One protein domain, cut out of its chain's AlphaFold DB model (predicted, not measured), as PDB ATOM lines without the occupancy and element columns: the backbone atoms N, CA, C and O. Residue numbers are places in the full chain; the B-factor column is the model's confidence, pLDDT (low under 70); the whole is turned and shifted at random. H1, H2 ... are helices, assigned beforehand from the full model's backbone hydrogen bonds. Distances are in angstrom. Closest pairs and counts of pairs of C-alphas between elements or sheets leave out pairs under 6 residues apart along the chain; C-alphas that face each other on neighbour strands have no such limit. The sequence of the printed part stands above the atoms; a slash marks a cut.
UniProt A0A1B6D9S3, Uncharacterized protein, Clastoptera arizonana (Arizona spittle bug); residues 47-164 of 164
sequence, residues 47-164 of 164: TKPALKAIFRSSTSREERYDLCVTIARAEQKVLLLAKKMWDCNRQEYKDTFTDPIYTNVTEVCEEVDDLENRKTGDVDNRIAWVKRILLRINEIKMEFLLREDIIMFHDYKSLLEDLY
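What this domain is: This is residues 47 to 164 of the 164 residues of an uncharacterized protein of Clastoptera arizonana (Arizona spittle bug) (UniProt A0A1B6D9S3). Three helices, H2, H3 and H4, stand side by side as an up-and-down bundle, each running against the one before it, with their centres making a triangle; H2 and H4 are long and H3 is shorter. On the side of H2 away from H3, the short H1 sits near the beginning of H2, and H5 folds back slantwise near its other end. The printed part has 118 residues with five named helices, in the order H1 to H5, and no named strand; the class is all helix. It is elongated, spanning 48 by 26 by 21 A, and only just compact, close to loose, with a radius of gyration of the C-alphas of 15.7 A.

Where its parts are: Find C-alpha 48 at (78.516, 96.578, 76.939); there H1 begins, residues 48 to 54, 10.1 A long. Next look for Arg 61, at (92.280, 86.187, 71.487), where H2 begins; it runs through residues 61 to 88 for 40.7 A. H3 takes residues 99 to 113, over 21.5 A. H4 takes residues 123 to 146, over 34.6 A. H5, residues 151 to 163, is 18.9 A long and ends with C-alpha 163 at (90.574, 115.907, 73.229).

How they stand to each other: Begin with H2, the hub, which touches the four other helices. H2 and H3 form a helical hairpin, opposite ways at 38 degrees, a tilt only just steep; their closest C-alphas, of Gln 76 and Cys 109, are 5.6 A apart. H4 runs the same way as H2 at a shallow tilt of 31 degrees, and they touch, closest at the C-alphas of Tyr 65 and Ile 127, 5.4 A apart. H3 and H4 form another helical hairpin, at a shallow tilt of 31 degrees; H4 touches H3 with residues 133 to 140 alone, and the closest C-alphas, of Val 108 and Ile 133, are 6.6 A apart. Look at Ile 54 and Arg 64, whose C-alphas are 5.7 A apart: here H1 and H2 only just touch, with 3 pairs of C-alphas within 8 A. Residues 152 to 156 of H5 touch residues 82 to 86 of H2, closest at the C-alphas of Met 152 and Met 85, 6.9 A apart, at a steep tilt of 47 degrees. H4 and H5 are close but not clearly touching, and H3 is apart from H1 and H5. In each of the five helices every O i to N i+4 pair is within hydrogen-bond range.

The domain as a whole: The C-alphas farthest apart, of Ser 58 and Gln 91, are 50.5 A apart. The printed part has no cut, and none of its links is long; the link from H4 to H5 is tight. The model's mean pLDDT over the printed part is 70.2; residues 47 to 57, 88 to 99 and 144 to 164 are among those under 70.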
ATOM      1  N   THR A  47      81.145 100.690  77.829       50.59
ATOM      2  CA  THR A  47      79.803 100.128  77.666       50.59
ATOM      3  C   THR A  47      79.814  98.676  77.180       50.59
ATOM      4  O   THR A  47      80.738  98.203  76.512       50.59
ATOM      5  N   LYS A  48      78.727  97.942  77.462       48.91
ATOM      6  CA  LYS A  48      78.516  96.578  76.939       48.91
ATOM      7  C   LYS A  48      78.663  96.485  75.405       48.91
ATOM      8  O   LYS A  48      79.239  95.497  74.956       48.91
ATOM      9  N   PRO A  49      78.193  97.450  74.586       48.00
ATOM     10  CA  PRO A  49      78.456  97.483  73.146       48.00
ATOM     11  C   PRO A  49      79.936  97.622  72.766       48.00
ATOM     12  O   PRO A  49      80.377  96.886  71.883       48.00
ATOM     13  N   ALA A  50      80.707  98.482  73.444       53.56
ATOM     14  CA  ALA A  50      82.147  98.629  73.205       53.56
ATOM     15  C   ALA A  50      82.892  97.317  73.501       53.56
ATOM     16  O   ALA A  50      83.655  96.821  72.674       53.56
ATOM     17  N   LEU A  51      82.555  96.658  74.616       57.62
ATOM     18  CA  LEU A  51      83.069  95.321  74.927       57.62
ATOM     19  C   LEU A  51      82.615  94.282  73.884       57.62
ATOM     20  O   LEU A  51      83.415  93.479  73.414       57.62
ATOM     21  N   LYS A  52      81.351  94.309  73.453       55.72
ATOM     22  CA  LYS A  52      80.816  93.387  72.433       55.72
ATOM     23  C   LYS A  52      81.490  93.559  71.065       55.72
ATOM     24  O   LYS A  52      81.588  92.583  70.325       55.72
ATOM     25  N   ALA A  53      81.960  94.761  70.729       55.81
ATOM     26  CA  ALA A  53      82.725  95.021  69.510       55.81
ATOM     27  C   ALA A  53      84.115  94.363  69.544       55.81
ATOM     28  O   ALA A  53      84.548  93.834  68.522       55.81
ATOM     29  N   ILE A  54      84.754  94.313  70.717       57.00
ATOM     30  CA  ILE A  54      86.042  93.637  70.936       57.00
ATOM     31  C   ILE A  54      85.868  92.115  70.875       57.00
ATOM     32  O   ILE A  54      86.641  91.416  70.233       57.00
ATOM     33  N   PHE A  55      84.810  91.576  71.490       59.62
ATOM     34  CA  PHE A  55      84.568  90.128  71.567       59.62
ATOM     35  C   PHE A  55      83.833  89.534  70.347       59.62
ATOM     36  O   PHE A  55      83.175  88.498  70.473       59.62
ATOM     37  N   ARG A  56      83.938  90.142  69.158       65.50
ATOM     38  CA  ARG A  56      83.369  89.566  67.924       65.50
ATOM     39  C   ARG A  56      84.037  88.230  67.586       65.50
ATOM     40  O   ARG A  56      85.215  88.016  67.870       65.50
ATOM     41  N   SER A  57      83.282  87.322  66.965       56.16
ATOM     42  CA  SER A  57      83.726  85.953  66.649       56.16
ATOM     43  C   SER A  57      84.969  85.893  65.754       56.16
ATOM     44  O   SER A  57      85.704  84.915  65.836       56.16
ATOM     45  N   SER A  58      85.221  86.928  64.948       71.94
ATOM     46  CA  SER A  58      86.357  87.030  64.024       71.94
ATOM     47  C   SER A  58      87.652  87.565  64.647       71.94
ATOM     48  O   SER A  58      88.703  87.435  64.033       71.94
ATOM     49  N   THR A  59      87.594  88.177  65.831       70.81
ATOM     50  CA  THR A  59      88.763  88.786  66.488       70.81
ATOM     51  C   THR A  59      89.554  87.714  67.232       70.81
ATOM     52  O   THR A  59      88.971  86.959  68.022       70.81
ATOM     53  N   SER A  60      90.869  87.646  67.003       82.19
ATOM     54  CA  SER A  60      91.743  86.688  67.699       82.19
ATOM     55  C   SER A  60      91.797  86.972  69.208       82.19
ATOM     56  O   SER A  60      91.433  88.058  69.665       82.19
ATOM     57  N   ARG A  61      92.210  85.992  70.025       81.50
ATOM     58  CA  ARG A  61      92.280  86.187  71.487       81.50
ATOM     59  C   ARG A  61      93.314  87.259  71.851       81.50
ATOM     60  O   ARG A  61      93.075  88.076  72.731       81.50
ATOM     61  N   GLU A  62      94.429  87.275  71.144       83.56
ATOM     62  CA  GLU A  62      95.533  88.210  71.307       83.56
ATOM     63  C   GLU A  62      95.103  89.627  70.926       83.56
ATOM     64  O   GLU A  62      95.274  90.553  71.709       83.56
ATOM     65  N   GLU A  63      94.421  89.780  69.794       78.12
ATOM     66  CA  GLU A  63      93.880  91.072  69.369       78.12
ATOM     67  C   GLU A  63      92.810  91.593  70.344       78.12
ATOM     68  O   GLU A  63      92.771  92.783  70.650       78.12
ATOM     69  N   ARG A  64      91.980  90.710  70.919       74.25
ATOM     70  CA  ARG A  64      91.051  91.086  72.003       74.25
ATOM     71  C   ARG A  64      91.790  91.612  73.228       74.25
ATOM     72  O   ARG A  64      91.343  92.588  73.825       74.25
ATOM     73  N   TYR A  65      92.882  90.956  73.614       82.69
ATOM     74  CA  TYR A  65      93.715  91.401  74.725       82.69
ATOM     75  C   TYR A  65      94.315  92.781  74.439       82.69
ATOM     76  O   TYR A  65      94.129  93.690  75.244       82.69
ATOM     77  N   ASP A  66      94.939  92.965  73.276       79.88
ATOM     78  CA  ASP A  66      95.585  94.222  72.890       79.88
ATOM     79  C   ASP A  66      94.585  95.389  72.824       79.88
ATOM     80  O   ASP A  66      94.869  96.495  73.297       79.88
ATOM     81  N   LEU A  67      93.372  95.139  72.320       74.81
ATOM     82  CA  LEU A  67      92.282  96.119  72.324       74.81
ATOM     83  C   LEU A  67      91.840  96.476  73.747       74.81
ATOM     84  O   LEU A  67      91.682  97.654  74.065       74.81
ATOM     85  N   CYS A  68      91.672  95.488  74.629       77.38
ATOM     86  CA  CYS A  68      91.326  95.741  76.026       77.38
ATOM     87  C   CYS A  68      92.421  96.536  76.760       77.38
ATOM     88  O   CYS A  68      92.090  97.434  77.532       77.38
ATOM     89  N   VAL A  69      93.702  96.250  76.504       82.62
ATOM     90  CA  VAL A  69      94.832  97.013  77.066       82.62
ATOM     91  C   VAL A  69      94.825  98.449  76.547       82.62
ATOM     92  O   VAL A  69      94.968  99.381  77.333       82.62
ATOM     93  N   THR A  70      94.597  98.643  75.247       77.75
ATOM     94  CA  THR A  70      94.515  99.980  74.637       77.75
ATOM     95  C   THR A  70      93.428 100.829  75.295       77.75
ATOM     96  O   THR A  70      93.664 101.990  75.623       77.75
ATOM     97  N   ILE A  71      92.257 100.240  75.551       74.56
ATOM     98  CA  ILE A  71      91.164 100.924  76.253       74.56
ATOM     99  C   ILE A  71      91.559 101.228  77.696       74.56
ATOM    100  O   ILE A  71      91.431 102.368  78.126       74.56
ATOM    101  N   ALA A  72      92.096 100.249  78.431       80.12
ATOM    102  CA  ALA A  72      92.524 100.454  79.814       80.12
ATOM    103  C   ALA A  72      93.544 101.603  79.933       80.12
ATOM    104  O   ALA A  72      93.457 102.412  80.850       80.12
ATOM    105  N   ARG A  73      94.460 101.728  78.963       78.06
ATOM    106  CA  ARG A  73      95.446 102.815  78.869       78.06
ATOM    107  C   ARG A  73      94.829 104.175  78.573       78.06
ATOM    108  O   ARG A  73      95.264 105.175  79.141       78.06
ATOM    109  N   ALA A  74      93.852 104.236  77.672       72.94
ATOM    110  CA  ALA A  74      93.124 105.475  77.420       72.94
ATOM    111  C   ALA A  74      92.435 105.948  78.707       72.94
ATOM    112  O   ALA A  74      92.600 107.093  79.119       72.94
ATOM    113  N   GLU A  75      91.778 105.024  79.402       76.56
ATOM    114  CA  GLU A  75      91.053 105.318  80.633       76.56
ATOM    115  C   GLU A  75      91.959 105.639  81.827       76.56
ATOM    116  O   GLU A  75      91.631 106.476  82.665       76.56
ATOM    117  N   GLN A  76      93.148 105.048  81.885       83.38
ATOM    118  CA  GLN A  76      94.165 105.403  82.870       83.38
ATOM    119  C   GLN A  76      94.568 106.879  82.762       83.38
ATOM    120  O   GLN A  76      94.663 107.564  83.777       83.38
ATOM    121  N   LYS A  77      94.778 107.405  81.546       75.88
ATOM    122  CA  LYS A  77      95.143 108.824  81.349       75.88
ATOM    123  C   LYS A  77      94.079 109.759  81.909       75.88
ATOM    124  O   LYS A  77      94.391 110.768  82.535       75.88
ATOM    125  N   VAL A  78      92.830 109.382  81.686       73.50
ATOM    126  CA  VAL A  78      91.639 110.082  82.143       73.50
ATOM    127  C   VAL A  78      91.581 110.106  83.680       73.50
ATOM    128  O   VAL A  78      91.419 111.171  84.278       73.50
ATOM    129  N   LEU A  79      91.827 108.971  84.342       78.50
ATOM    130  CA  LEU A  79      91.906 108.892  85.806       78.50
ATOM    131  C   LEU A  79      93.110 109.649  86.395       78.50
ATOM    132  O   LEU A  79      92.973 110.321  87.417       78.50
ATOM    133  N   LEU A  80      94.282 109.588  85.755       79.38
ATOM    134  CA  LEU A  80      95.475 110.336  86.175       79.38
ATOM    135  C   LEU A  80      95.266 111.848  86.083       79.38
ATOM    136  O   LEU A  80      95.739 112.591  86.945       79.38
ATOM    137  N   LEU A  81      94.541 112.310  85.062       71.50
ATOM    138  CA  LEU A  81      94.153 113.708  84.941       71.50
ATOM    139  C   LEU A  81      93.227 114.122  86.090       71.50
ATOM    140  O   LEU A  81      93.496 115.133  86.738       71.50
ATOM    141  N   ALA A  82      92.201 113.322  86.396       73.25
ATOM    142  CA  ALA A  82      91.313 113.571  87.533       73.25
ATOM    143  C   ALA A  82      92.093 113.622  88.861       73.25
ATOM    144  O   ALA A  82      91.947 114.560  89.641       73.25
ATOM    145  N   LYS A  83      93.015 112.676  89.078       77.94
ATOM    146  CA  LYS A  83      93.908 112.670  90.246       77.94
ATOM    147  C   LYS A  83      94.759 113.939  90.328       77.94
ATOM    148  O   LYS A  83      94.858 114.536  91.393       77.94
ATOM    149  N   LYS A  84      95.362 114.372  89.216       75.06
ATOM    150  CA  LYS A  84      96.161 115.605  89.170       75.06
ATOM    151  C   LYS A  84      95.314 116.830  89.517       75.06
ATOM    152  O   LYS A  84      95.762 117.679  90.280       75.06
ATOM    153  N   MET A  85      94.099 116.913  88.978       68.69
ATOM    154  CA  MET A  85      93.168 118.001  89.282       68.69
ATOM    155  C   MET A  85      92.784 118.022  90.762       68.69
ATOM    156  O   MET A  85      92.715 119.097  91.357       68.69
ATOM    157  N   TRP A  86      92.607 116.854  91.380       72.62
ATOM    158  CA  TRP A  86      92.441 116.748  92.826       72.62
ATOM    159  C   TRP A  86      93.686 117.235  93.569       72.62
ATOM    160  O   TRP A  86      93.574 118.118  94.415       72.62
ATOM    161  N   ASP A  87      94.874 116.731  93.231       73.19
ATOM    162  CA  ASP A  87      96.129 117.125  93.881       73.19
ATOM    163  C   ASP A  87      96.328 118.657  93.851       73.19
ATOM    164  O   ASP A  87      96.724 119.250  94.856       73.19
ATOM    165  N   CYS A  88      95.976 119.311  92.736       66.31
ATOM    166  CA  CYS A  88      96.046 120.767  92.572       66.31
ATOM    167  C   CYS A  88      95.047 121.552  93.436       66.31
ATOM    168  O   CYS A  88      95.333 122.686  93.806       66.31
ATOM    169  N   ASN A  89      93.908 120.959  93.785       64.94
ATOM    170  CA  ASN A  89      92.786 121.638  94.439       64.94
ATOM    171  C   ASN A  89      92.381 120.934  95.746       64.94
ATOM    172  O   ASN A  89      91.233 120.972  96.186       64.94
ATOM    173  N   ARG A  90      93.334 120.252  96.392       66.06
ATOM    174  CA  ARG A  90      93.089 119.377  97.548       66.06
ATOM    175  C   ARG A  90      92.395 120.076  98.720       66.06
ATOM    176  O   ARG A  90      91.717 119.412  99.495       66.06
ATOM    177  N   GLN A  91      92.575 121.389  98.865       63.56
ATOM    178  CA  GLN A  91      91.896 122.181  99.894       63.56
ATOM    179  C   GLN A  91      90.418 122.430  99.573       63.56
ATOM    180  O   GLN A  91      89.611 122.462 100.494       63.56
ATOM    181  N   GLU A  92      90.063 122.554  98.293       59.59
ATOM    182  CA  GLU A  92      88.689 122.792  97.831       59.59
ATOM    183  C   GLU A  92      87.869 121.495  97.781       59.59
ATOM    184  O   GLU A  92      86.661 121.518  97.994       59.59
ATOM    185  N   TYR A  93      88.530 120.351  97.569       56.75
ATOM    186  CA  TYR A  93      87.878 119.046  97.379       56.75
ATOM    187  C   TYR A  93      88.035 118.071  98.549       56.75
ATOM    188  O   TYR A  93      87.716 116.888  98.417       56.75
ATOM    189  N   LYS A  94      88.540 118.544  99.696       59.31
ATOM    190  CA  LYS A  94      88.845 117.699 100.862       59.31
ATOM    191  C   LYS A  94      87.626 116.934 101.391       59.31
ATOM    192  O   LYS A  94      87.789 115.824 101.886       59.31
ATOM    193  N   ASP A  95      86.434 117.515 101.267       58.12
ATOM    194  CA  ASP A  95      85.191 116.945 101.804       58.12
ATOM    195  C   ASP A  95      84.386 116.164 100.749       58.12
ATOM    196  O   ASP A  95      83.540 115.339 101.090       58.12
ATOM    197  N   THR A  96      84.661 116.390  99.461       55.16
ATOM    198  CA  THR A  96      83.906 115.807  98.340       55.16
ATOM    199  C   THR A  96      84.491 114.479  97.875       55.16
ATOM    200  O   THR A  96      83.771 113.603  97.392       55.16
ATOM    201  N   PHE A  97      85.792 114.281  98.078       57.81
ATOM    202  CA  PHE A  97      86.454 113.020  97.812       57.81
ATOM    203  C   PHE A  97      87.016 112.394  99.086       57.81
ATOM    204  O   PHE A  97      87.865 112.958  99.767       57.81
ATOM    205  N   THR A  98      86.568 111.177  99.387       64.56
ATOM    206  CA  THR A  98      87.108 110.404 100.506       64.56
ATOM    207  C   THR A  98      88.443 109.779 100.091       64.56
ATOM    208  O   THR A  98      88.535 109.263  98.973       64.56
ATOM    209  N   ASP A  99      89.428 109.721 100.996       69.44
ATOM    210  CA  ASP A  99      90.721 109.030 100.800       69.44
ATOM    211  C   ASP A  99      90.622 107.671 100.052       69.44
ATOM    212  O   ASP A  99      91.442 107.433  99.165       69.44
ATOM    213  N   PRO A 100      89.596 106.812 100.271       79.81
ATOM    214  CA  PRO A 100      89.403 105.575  99.509       79.81
ATOM    215  C   PRO A 100      89.351 105.718  97.982       79.81
ATOM    216  O   PRO A 100      89.854 104.850  97.275       79.81
ATOM    217  N   ILE A 101      88.765 106.791  97.440       76.94
ATOM    218  CA  ILE A 101      88.673 106.967  95.981       76.94
ATOM    219  C   ILE A 101      90.032 107.343  95.405       76.94
ATOM    220  O   ILE A 101      90.403 106.848  94.342       76.94
ATOM    221  N   TYR A 102      90.797 108.169  96.121       78.50
ATOM    222  CA  TYR A 102      92.165 108.515  95.736       78.50
ATOM    223  C   TYR A 102      93.037 107.269  95.625       78.50
ATOM    224  O   TYR A 102      93.763 107.074  94.646       78.50
ATOM    225  N   THR A 103      92.950 106.423  96.655       86.25
ATOM    226  CA  THR A 103      93.673 105.161  96.728       86.25
ATOM    227  C   THR A 103      93.257 104.255  95.577       86.25
ATOM    228  O   THR A 103      94.123 103.802  94.837       86.25
ATOM    229  N   ASN A 104      91.952 104.101  95.328       88.19
ATOM    230  CA  ASN A 104      91.448 103.285  94.222       88.19
ATOM    231  C   ASN A 104      91.938 103.767  92.849       88.19
ATOM    232  O   ASN A 104      92.315 102.946  92.015       88.19
ATOM    233  N   VAL A 105      91.957 105.083  92.605       87.62
ATOM    234  CA  VAL A 105      92.499 105.664  91.365       87.62
ATOM    235  C   VAL A 105      93.984 105.345  91.218       87.62
ATOM    236  O   VAL A 105      94.431 104.979  90.134       87.62
ATOM    237  N   THR A 106      94.752 105.482  92.297       90.31
ATOM    238  CA  THR A 106      96.196 105.217  92.280       90.31
ATOM    239  C   THR A 106      96.471 103.743  91.987       90.31
ATOM    240  O   THR A 106      97.174 103.436  91.029       90.31
ATOM    241  N   GLU A 107      95.829 102.840  92.728       94.00
ATOM    242  CA  GLU A 107      95.976 101.393  92.553       94.00
ATOM    243  C   GLU A 107      95.579 100.933  91.150       94.00
ATOM    244  O   GLU A 107      96.303 100.165  90.523       94.00
ATOM    245  N   VAL A 108      94.435 101.394  90.625       92.75
ATOM    246  CA  VAL A 108      93.982 100.939  89.304       92.75
ATOM    247  C   VAL A 108      94.918 101.432  88.201       92.75
ATOM    248  O   VAL A 108      95.133 100.725  87.221       92.75
ATOM    249  N   CYS A 109      95.504 102.623  88.353       92.00
ATOM    250  CA  CYS A 109      96.484 103.137  87.406       92.00
ATOM    251  C   CYS A 109      97.779 102.315  87.432       92.00
ATOM    252  O   CYS A 109      98.299 102.009  86.362       92.00
ATOM    253  N   GLU A 110      98.256 101.910  88.609       93.31
ATOM    254  CA  GLU A 110      99.409 101.007  88.743       93.31
ATOM    255  C   GLU A 110      99.115  99.623  88.138       93.31
ATOM    256  O   GLU A 110      99.939  99.065  87.414       93.31
ATOM    257  N   GLU A 111      97.904  99.090  88.336       92.81
ATOM    258  CA  GLU A 111      97.482  97.831  87.706       92.81
ATOM    259  C   GLU A 111      97.478  97.911  86.174       92.81
ATOM    260  O   GLU A 111      97.822  96.932  85.507       92.81
ATOM    261  N   VAL A 112      97.101  99.065  85.606       89.50
ATOM    262  CA  VAL A 112      97.180  99.305  84.158       89.50
ATOM    263  C   VAL A 112      98.638  99.364  83.691       89.50
ATOM    264  O   VAL A 112      98.952  98.794  82.644       89.50
ATOM    265  N   ASP A 113      99.534  99.999  84.453       90.69
ATOM    266  CA  ASP A 113     100.974 100.024  84.155       90.69
ATOM    267  C   ASP A 113     101.578  98.619  84.096       90.69
ATOM    268  O   ASP A 113     102.338  98.300  83.175       90.69
ATOM    269  N   ASP A 114     101.141  97.743  84.996       90.19
ATOM    270  CA  ASP A 114     101.584  96.355  85.061       90.19
ATOM    271  C   ASP A 114     101.083  95.467  83.910       90.19
ATOM    272  O   ASP A 114     101.629  94.376  83.704       90.19
ATOM    273  N   LEU A 115     100.094  95.899  83.115       85.81
ATOM    274  CA  LEU A 115      99.600  95.127  81.962       85.81
ATOM    275  C   LEU A 115     100.709  94.824  80.940       85.81
ATOM    276  O   LEU A 115     100.693  93.770  80.295       85.81
ATOM    277  N   GLU A 116     101.697  95.711  80.805       72.19
ATOM    278  CA  GLU A 116     102.834  95.528  79.894       72.19
ATOM    279  C   GLU A 116     103.865  94.522  80.407       72.19
ATOM    280  O   GLU A 116     104.482  93.807  79.609       72.19
ATOM    281  N   ASN A 117     104.003  94.420  81.728       73.25
ATOM    282  CA  ASN A 117     104.935  93.508  82.384       73.25
ATOM    283  C   ASN A 117     104.421  92.060  82.375       73.25
ATOM    284  O   ASN A 117     105.200  91.114  82.496       73.25
ATOM    285  N   ARG A 118     103.113  91.855  82.163       67.00
ATOM    286  CA  ARG A 118     102.463  90.533  82.185       67.00
ATOM    287  C   ARG A 118     102.233  89.919  80.807       67.00
ATOM    288  O   ARG A 118     101.226  89.255  80.568       67.00
ATOM    289  N   LYS A 119     103.192  90.068  79.891       67.00
ATOM    290  CA  LYS A 119     103.155  89.379  78.582       67.00
ATOM    291  C   LYS A 119     103.286  87.855  78.685       67.00
ATOM    292  O   LYS A 119     103.062  87.160  77.698       67.00
ATOM    293  N   THR A 120     103.638  87.328  79.854       65.00
ATOM    294  CA  THR A 120     103.806  85.897  80.106       65.00
ATOM    295  C   THR A 120     102.524  85.291  80.684       65.00
ATOM    296  O   THR A 120     101.959  85.791  81.653       65.00
ATOM    297  N   GLY A 121     102.041  84.204  80.077       75.12
ATOM    298  CA  GLY A 121     100.880  83.450  80.558       75.12
ATOM    299  C   GLY A 121      99.758  83.286  79.534       75.12
ATOM    300  O   GLY A 121      99.752  83.891  78.459       75.12
ATOM    301  N   ASP A 122      98.804  82.432  79.894       87.19
ATOM    302  CA  ASP A 122      97.631  82.127  79.080       87.19
ATOM    303  C   ASP A 122      96.816  83.392  78.748       87.19
ATOM    304  O   ASP A 122      96.578  84.252  79.602       87.19
ATOM    305  N   VAL A 123      96.411  83.518  77.484       84.62
ATOM    306  CA  VAL A 123      95.730  84.706  76.949       84.62
ATOM    307  C   VAL A 123      94.371  84.892  77.619       84.62
ATOM    308  O   VAL A 123      93.996  86.024  77.920       84.62
ATOM    309  N   ASP A 124      93.657  83.806  77.923       81.38
ATOM    310  CA  ASP A 124      92.336  83.891  78.550       81.38
ATOM    311  C   ASP A 124      92.438  84.438  79.987       81.38
ATOM    312  O   ASP A 124      91.647  85.301  80.384       81.38
ATOM    313  N   ASN A 125      93.480  84.053  80.730       84.94
ATOM    314  CA  ASN A 125      93.792  84.635  82.041       84.94
ATOM    315  C   ASN A 125      94.153  86.124  81.955       84.94
ATOM    316  O   ASN A 125      93.696  86.926  82.775       84.94
ATOM    317  N   ARG A 126      94.943  86.512  80.948       86.12
ATOM    318  CA  ARG A 126      95.304  87.916  80.710       86.12
ATOM    319  C   ARG A 126      94.075  88.764  80.368       86.12
ATOM    320  O   ARG A 126      93.881  89.823  80.960       86.12
ATOM    321  N   ILE A 127      93.185  88.266  79.507       82.56
ATOM    322  CA  ILE A 127      91.898  88.909  79.193       82.56
ATOM    323  C   ILE A 127      91.031  89.045  80.448       82.56
ATOM    324  O   ILE A 127      90.446  90.104  80.677       82.56
ATOM    325  N   ALA A 128      90.917  87.991  81.262       81.88
ATOM    326  CA  ALA A 128      90.132  88.034  82.495       81.88
ATOM    327  C   ALA A 128      90.653  89.104  83.462       81.88
ATOM    328  O   ALA A 128      89.866  89.797  84.107       81.88
ATOM    329  N   TRP A 129      91.972  89.282  83.534       84.69
ATOM    330  CA  TRP A 129      92.574  90.307  84.373       84.69
ATOM    331  C   TRP A 129      92.314  91.725  83.857       84.69
ATOM    332  O   TRP A 129      91.803  92.538  84.624       84.69
ATOM    333  N   VAL A 130      92.534  91.995  82.565       84.75
ATOM    334  CA  VAL A 130      92.225  93.315  81.982       84.75
ATOM    335  C   VAL A 130      90.740  93.648  82.144       84.75
ATOM    336  O   VAL A 130      90.395  94.776  82.474       84.75
ATOM    337  N   LYS A 131      89.838  92.667  82.004       79.81
ATOM    338  CA  LYS A 131      88.403  92.866  82.272       79.81
ATOM    339  C   LYS A 131      88.124  93.337  83.699       79.81
ATOM    340  O   LYS A 131      87.266  94.193  83.878       79.81
ATOM    341  N   ARG A 132      88.820  92.794  84.704       85.94
ATOM    342  CA  ARG A 132      88.666  93.243  86.099       85.94
ATOM    343  C   ARG A 132      89.125  94.687  86.276       85.94
ATOM    344  O   ARG A 132      88.415  95.456  86.906       85.94
ATOM    345  N   ILE A 133      90.249  95.058  85.667       86.81
ATOM    346  CA  ILE A 133      90.761  96.437  85.693       86.81
ATOM    347  C   ILE A 133      89.754  97.393  85.043       86.81
ATOM    348  O   ILE A 133      89.371  98.391  85.640       86.81
ATOM    349  N   LEU A 134      89.242  97.045  83.859       80.56
ATOM    350  CA  LEU A 134      88.218  97.825  83.156       80.56
ATOM    351  C   LEU A 134      86.930  97.995  83.986       80.56
ATOM    352  O   LEU A 134      86.318  99.060  83.959       80.56
ATOM    353  N   LEU A 135      86.520  96.973  84.747       80.56
ATOM    354  CA  LEU A 135      85.385  97.081  85.669       80.56
ATOM    355  C   LEU A 135      85.678  98.048  86.824       80.56
ATOM    356  O   LEU A 135      84.854  98.922  87.077       80.56
ATOM    357  N   ARG A 136      86.855  97.960  87.457       85.00
ATOM    358  CA  ARG A 136      87.270  98.890  88.525       85.00
ATOM    359  C   ARG A 136      87.339 100.337  88.036       85.00
ATOM    360  O   ARG A 136      86.880 101.244  88.721       85.00
ATOM    361  N   ILE A 137      87.867 100.559  86.832       80.06
ATOM    362  CA  ILE A 137      87.886 101.877  86.181       80.06
ATOM    363  C   ILE A 137      86.461 102.429  86.047       80.06
ATOM    364  O   ILE A 137      86.211 103.585  86.384       80.06
ATOM    365  N   ASN A 138      85.511 101.606  85.591       74.88
ATOM    366  CA  ASN A 138      84.107 102.007  85.498       74.88
ATOM    367  C   ASN A 138      83.495 102.312  86.872       74.88
ATOM    368  O   ASN A 138      82.756 103.284  86.983       74.88
ATOM    369  N   GLU A 139      83.785 101.519  87.905       78.69
ATOM    370  CA  GLU A 139      83.313 101.773  89.275       78.69
ATOM    371  C   GLU A 139      83.807 103.131  89.787       78.69
ATOM    372  O   GLU A 139      83.013 103.919  90.291       78.69
ATOM    373  N   ILE A 140      85.086 103.452  89.571       79.69
ATOM    374  CA  ILE A 140      85.671 104.753  89.928       79.69
ATOM    375  C   ILE A 140      84.988 105.891  89.165       79.69
ATOM    376  O   ILE A 140      84.615 106.897  89.761       79.69
ATOM    377  N   LYS A 141      84.784 105.737  87.854       73.31
ATOM    378  CA  LYS A 141      84.087 106.744  87.043       73.31
ATOM    379  C   LYS A 141      82.631 106.941  87.468       73.31
ATOM    380  O   LYS A 141      82.147 108.066  87.451       73.31
ATOM    381  N   MET A 142      81.931 105.869  87.842       70.44
ATOM    382  CA  MET A 142      80.565 105.952  88.368       70.44
ATOM    383  C   MET A 142      80.542 106.661  89.719       70.44
ATOM    384  O   MET A 142      79.658 107.470  89.965       70.44
ATOM    385  N   GLU A 143      81.526 106.400  90.574       72.19
ATOM    386  CA  GLU A 143      81.677 107.099  91.847       72.19
ATOM    387  C   GLU A 143      81.976 108.590  91.635       72.19
ATOM    388  O   GLU A 143      81.454 109.431  92.361       72.19
ATOM    389  N   PHE A 144      82.758 108.936  90.606       69.31
ATOM    390  CA  PHE A 144      82.937 110.329  90.205       69.31
ATOM    391  C   PHE A 144      81.624 110.965  89.729       69.31
ATOM    392  O   PHE A 144      81.341 112.093  90.121       69.31
ATOM    393  N   LEU A 145      80.803 110.243  88.949       63.16
ATOM    394  CA  LEU A 145      79.489 110.742  88.527       63.16
ATOM    395  C   LEU A 145      78.530 110.964  89.689       63.16
ATOM    396  O   LEU A 145      77.817 111.954  89.729       63.16
ATOM    397  N   LEU A 146      78.462 110.015  90.622       61.72
ATOM    398  CA  LEU A 146      77.560 110.113  91.771       61.72
ATOM    399  C   LEU A 146      77.899 111.298  92.676       61.72
ATOM    400  O   LEU A 146      77.094 111.664  93.526       61.72
ATOM    401  N   ARG A 147      79.085 111.874  92.481       60.03
ATOM    402  CA  ARG A 147      79.581 113.054  93.166       60.03
ATOM    403  C   ARG A 147      79.596 114.284  92.247       60.03
ATOM    404  O   ARG A 147      80.250 115.245  92.603       60.03
ATOM    405  N   GLU A 148      78.929 114.278  91.081       48.88
ATOM    406  CA  GLU A 148      78.932 115.317  90.016       48.88
ATOM    407  C   GLU A 148      78.770 116.785  90.464       48.88
ATOM    408  O   GLU A 148      79.055 117.707  89.705       48.88
ATOM    409  N   ASP A 149      78.371 117.021  91.705       42.69
ATOM    410  CA  ASP A 149      78.479 118.271  92.448       42.69
ATOM    411  C   ASP A 149      79.935 118.768  92.677       42.69
ATOM    412  O   ASP A 149      80.133 119.878  93.181       42.69
ATOM    413  N   ILE A 150      80.971 118.029  92.241       48.34
ATOM    414  CA  ILE A 150      82.378 118.483  92.211       48.34
ATOM    415  C   ILE A 150      82.689 119.243  90.909       48.34
ATOM    416  O   ILE A 150      82.682 118.667  89.823       48.34
ATOM    417  N   ILE A 151      83.099 120.513  91.026       43.78
ATOM    418  CA  ILE A 151      83.556 121.409  89.932       43.78
ATOM    419  C   ILE A 151      84.564 120.730  88.978       43.78
ATOM    420  O   ILE A 151      84.516 120.921  87.763       43.78
ATOM    421  N   MET A 152      85.409 119.846  89.512       45.75
ATOM    422  CA  MET A 152      86.374 119.033  88.767       45.75
ATOM    423  C   MET A 152      85.753 118.187  87.642       45.75
ATOM    424  O   MET A 152      86.421 117.928  86.644       45.75
ATOM    425  N   PHE A 153      84.494 117.758  87.775       45.66
ATOM    426  CA  PHE A 153      83.812 116.948  86.765       45.66
ATOM    427  C   PHE A 153      83.376 117.781  85.548       45.66
ATOM    428  O   PHE A 153      83.411 117.299  84.415       45.66
ATOM    429  N   HIS A 154      83.051 119.060  85.762       47.88
ATOM    430  CA  HIS A 154      82.772 120.016  84.690       47.88
ATOM    431  C   HIS A 154      84.035 120.349  83.885       47.88
ATOM    432  O   HIS A 154      83.996 120.314  82.654       47.88
ATOM    433  N   ASP A 155      85.162 120.579  84.565       45.00
ATOM    434  CA  ASP A 155      86.459 120.805  83.911       45.00
ATOM    435  C   ASP A 155      86.927 119.561  83.147       45.00
ATOM    436  O   ASP A 155      87.412 119.656  82.025       45.00
ATOM    437  N   TYR A 156      86.722 118.377  83.725       45.25
ATOM    438  CA  TYR A 156      87.004 117.083  83.108       45.25
ATOM    439  C   TYR A 156      86.152 116.814  81.859       45.25
ATOM    440  O   TYR A 156      86.679 116.342  80.852       45.25
ATOM    441  N   LYS A 157      84.856 117.146  81.887       46.44
ATOM    442  CA  LYS A 157      83.973 117.039  80.719       46.44
ATOM    443  C   LYS A 157      84.421 117.974  79.595       46.44
ATOM    444  O   LYS A 157      84.513 117.533  78.457       46.44
ATOM    445  N   SER A 158      84.779 119.214  79.931       48.69
ATOM    446  CA  SER A 158      85.313 120.175  78.960       48.69
ATOM    447  C   SER A 158      86.649 119.704  78.363       48.69
ATOM    448  O   SER A 158      86.866 119.833  77.165       48.69
ATOM    449  N   LEU A 159      87.522 119.085  79.168       44.31
ATOM    450  CA  LEU A 159      88.806 118.537  78.708       44.31
ATOM    451  C   LEU A 159      88.652 117.296  77.819       44.31
ATOM    452  O   LEU A 159      89.457 117.089  76.915       44.31
ATOM    453  N   LEU A 160      87.637 116.465  78.075       44.19
ATOM    454  CA  LEU A 160      87.275 115.363  77.186       44.19
ATOM    455  C   LEU A 160      86.692 115.888  75.868       44.19
ATOM    456  O   LEU A 160      87.059 115.385  74.818       44.19
ATOM    457  N   GLU A 161      85.846 116.915  75.900       49.03
ATOM    458  CA  GLU A 161      85.301 117.544  74.688       49.03
ATOM    459  C   GLU A 161      86.383 118.217  73.817       49.03
ATOM    460  O   GLU A 161      86.208 118.292  72.608       49.03
ATOM    461  N   ASP A 162      87.510 118.648  74.398       40.12
ATOM    462  CA  ASP A 162      88.643 119.243  73.665       40.12
ATOM    463  C   ASP A 162      89.653 118.211  73.113       40.12
ATOM    464  O   ASP A 162      90.459 118.526  72.232       40.12
ATOM    465  N   LEU A 163      89.666 116.986  73.652       39.72
ATOM    466  CA  LEU A 163      90.574 115.907  73.229       39.72
ATOM    467  C   LEU A 163      90.004 115.037  72.094       39.72
ATOM    468  O   LEU A 163      90.767 114.268  71.498       39.72
ATOM    469  N   TYR A 164      88.704 115.153  71.811       36.16
ATOM    470  CA  TYR A 164      87.942 114.349  70.847       36.16
ATOM    471  C   TYR A 164      87.245 115.219  69.796       36.16
ATOM    472  O   TYR A 164      87.032 114.696  68.677       36.16
TER     473      TYR A 164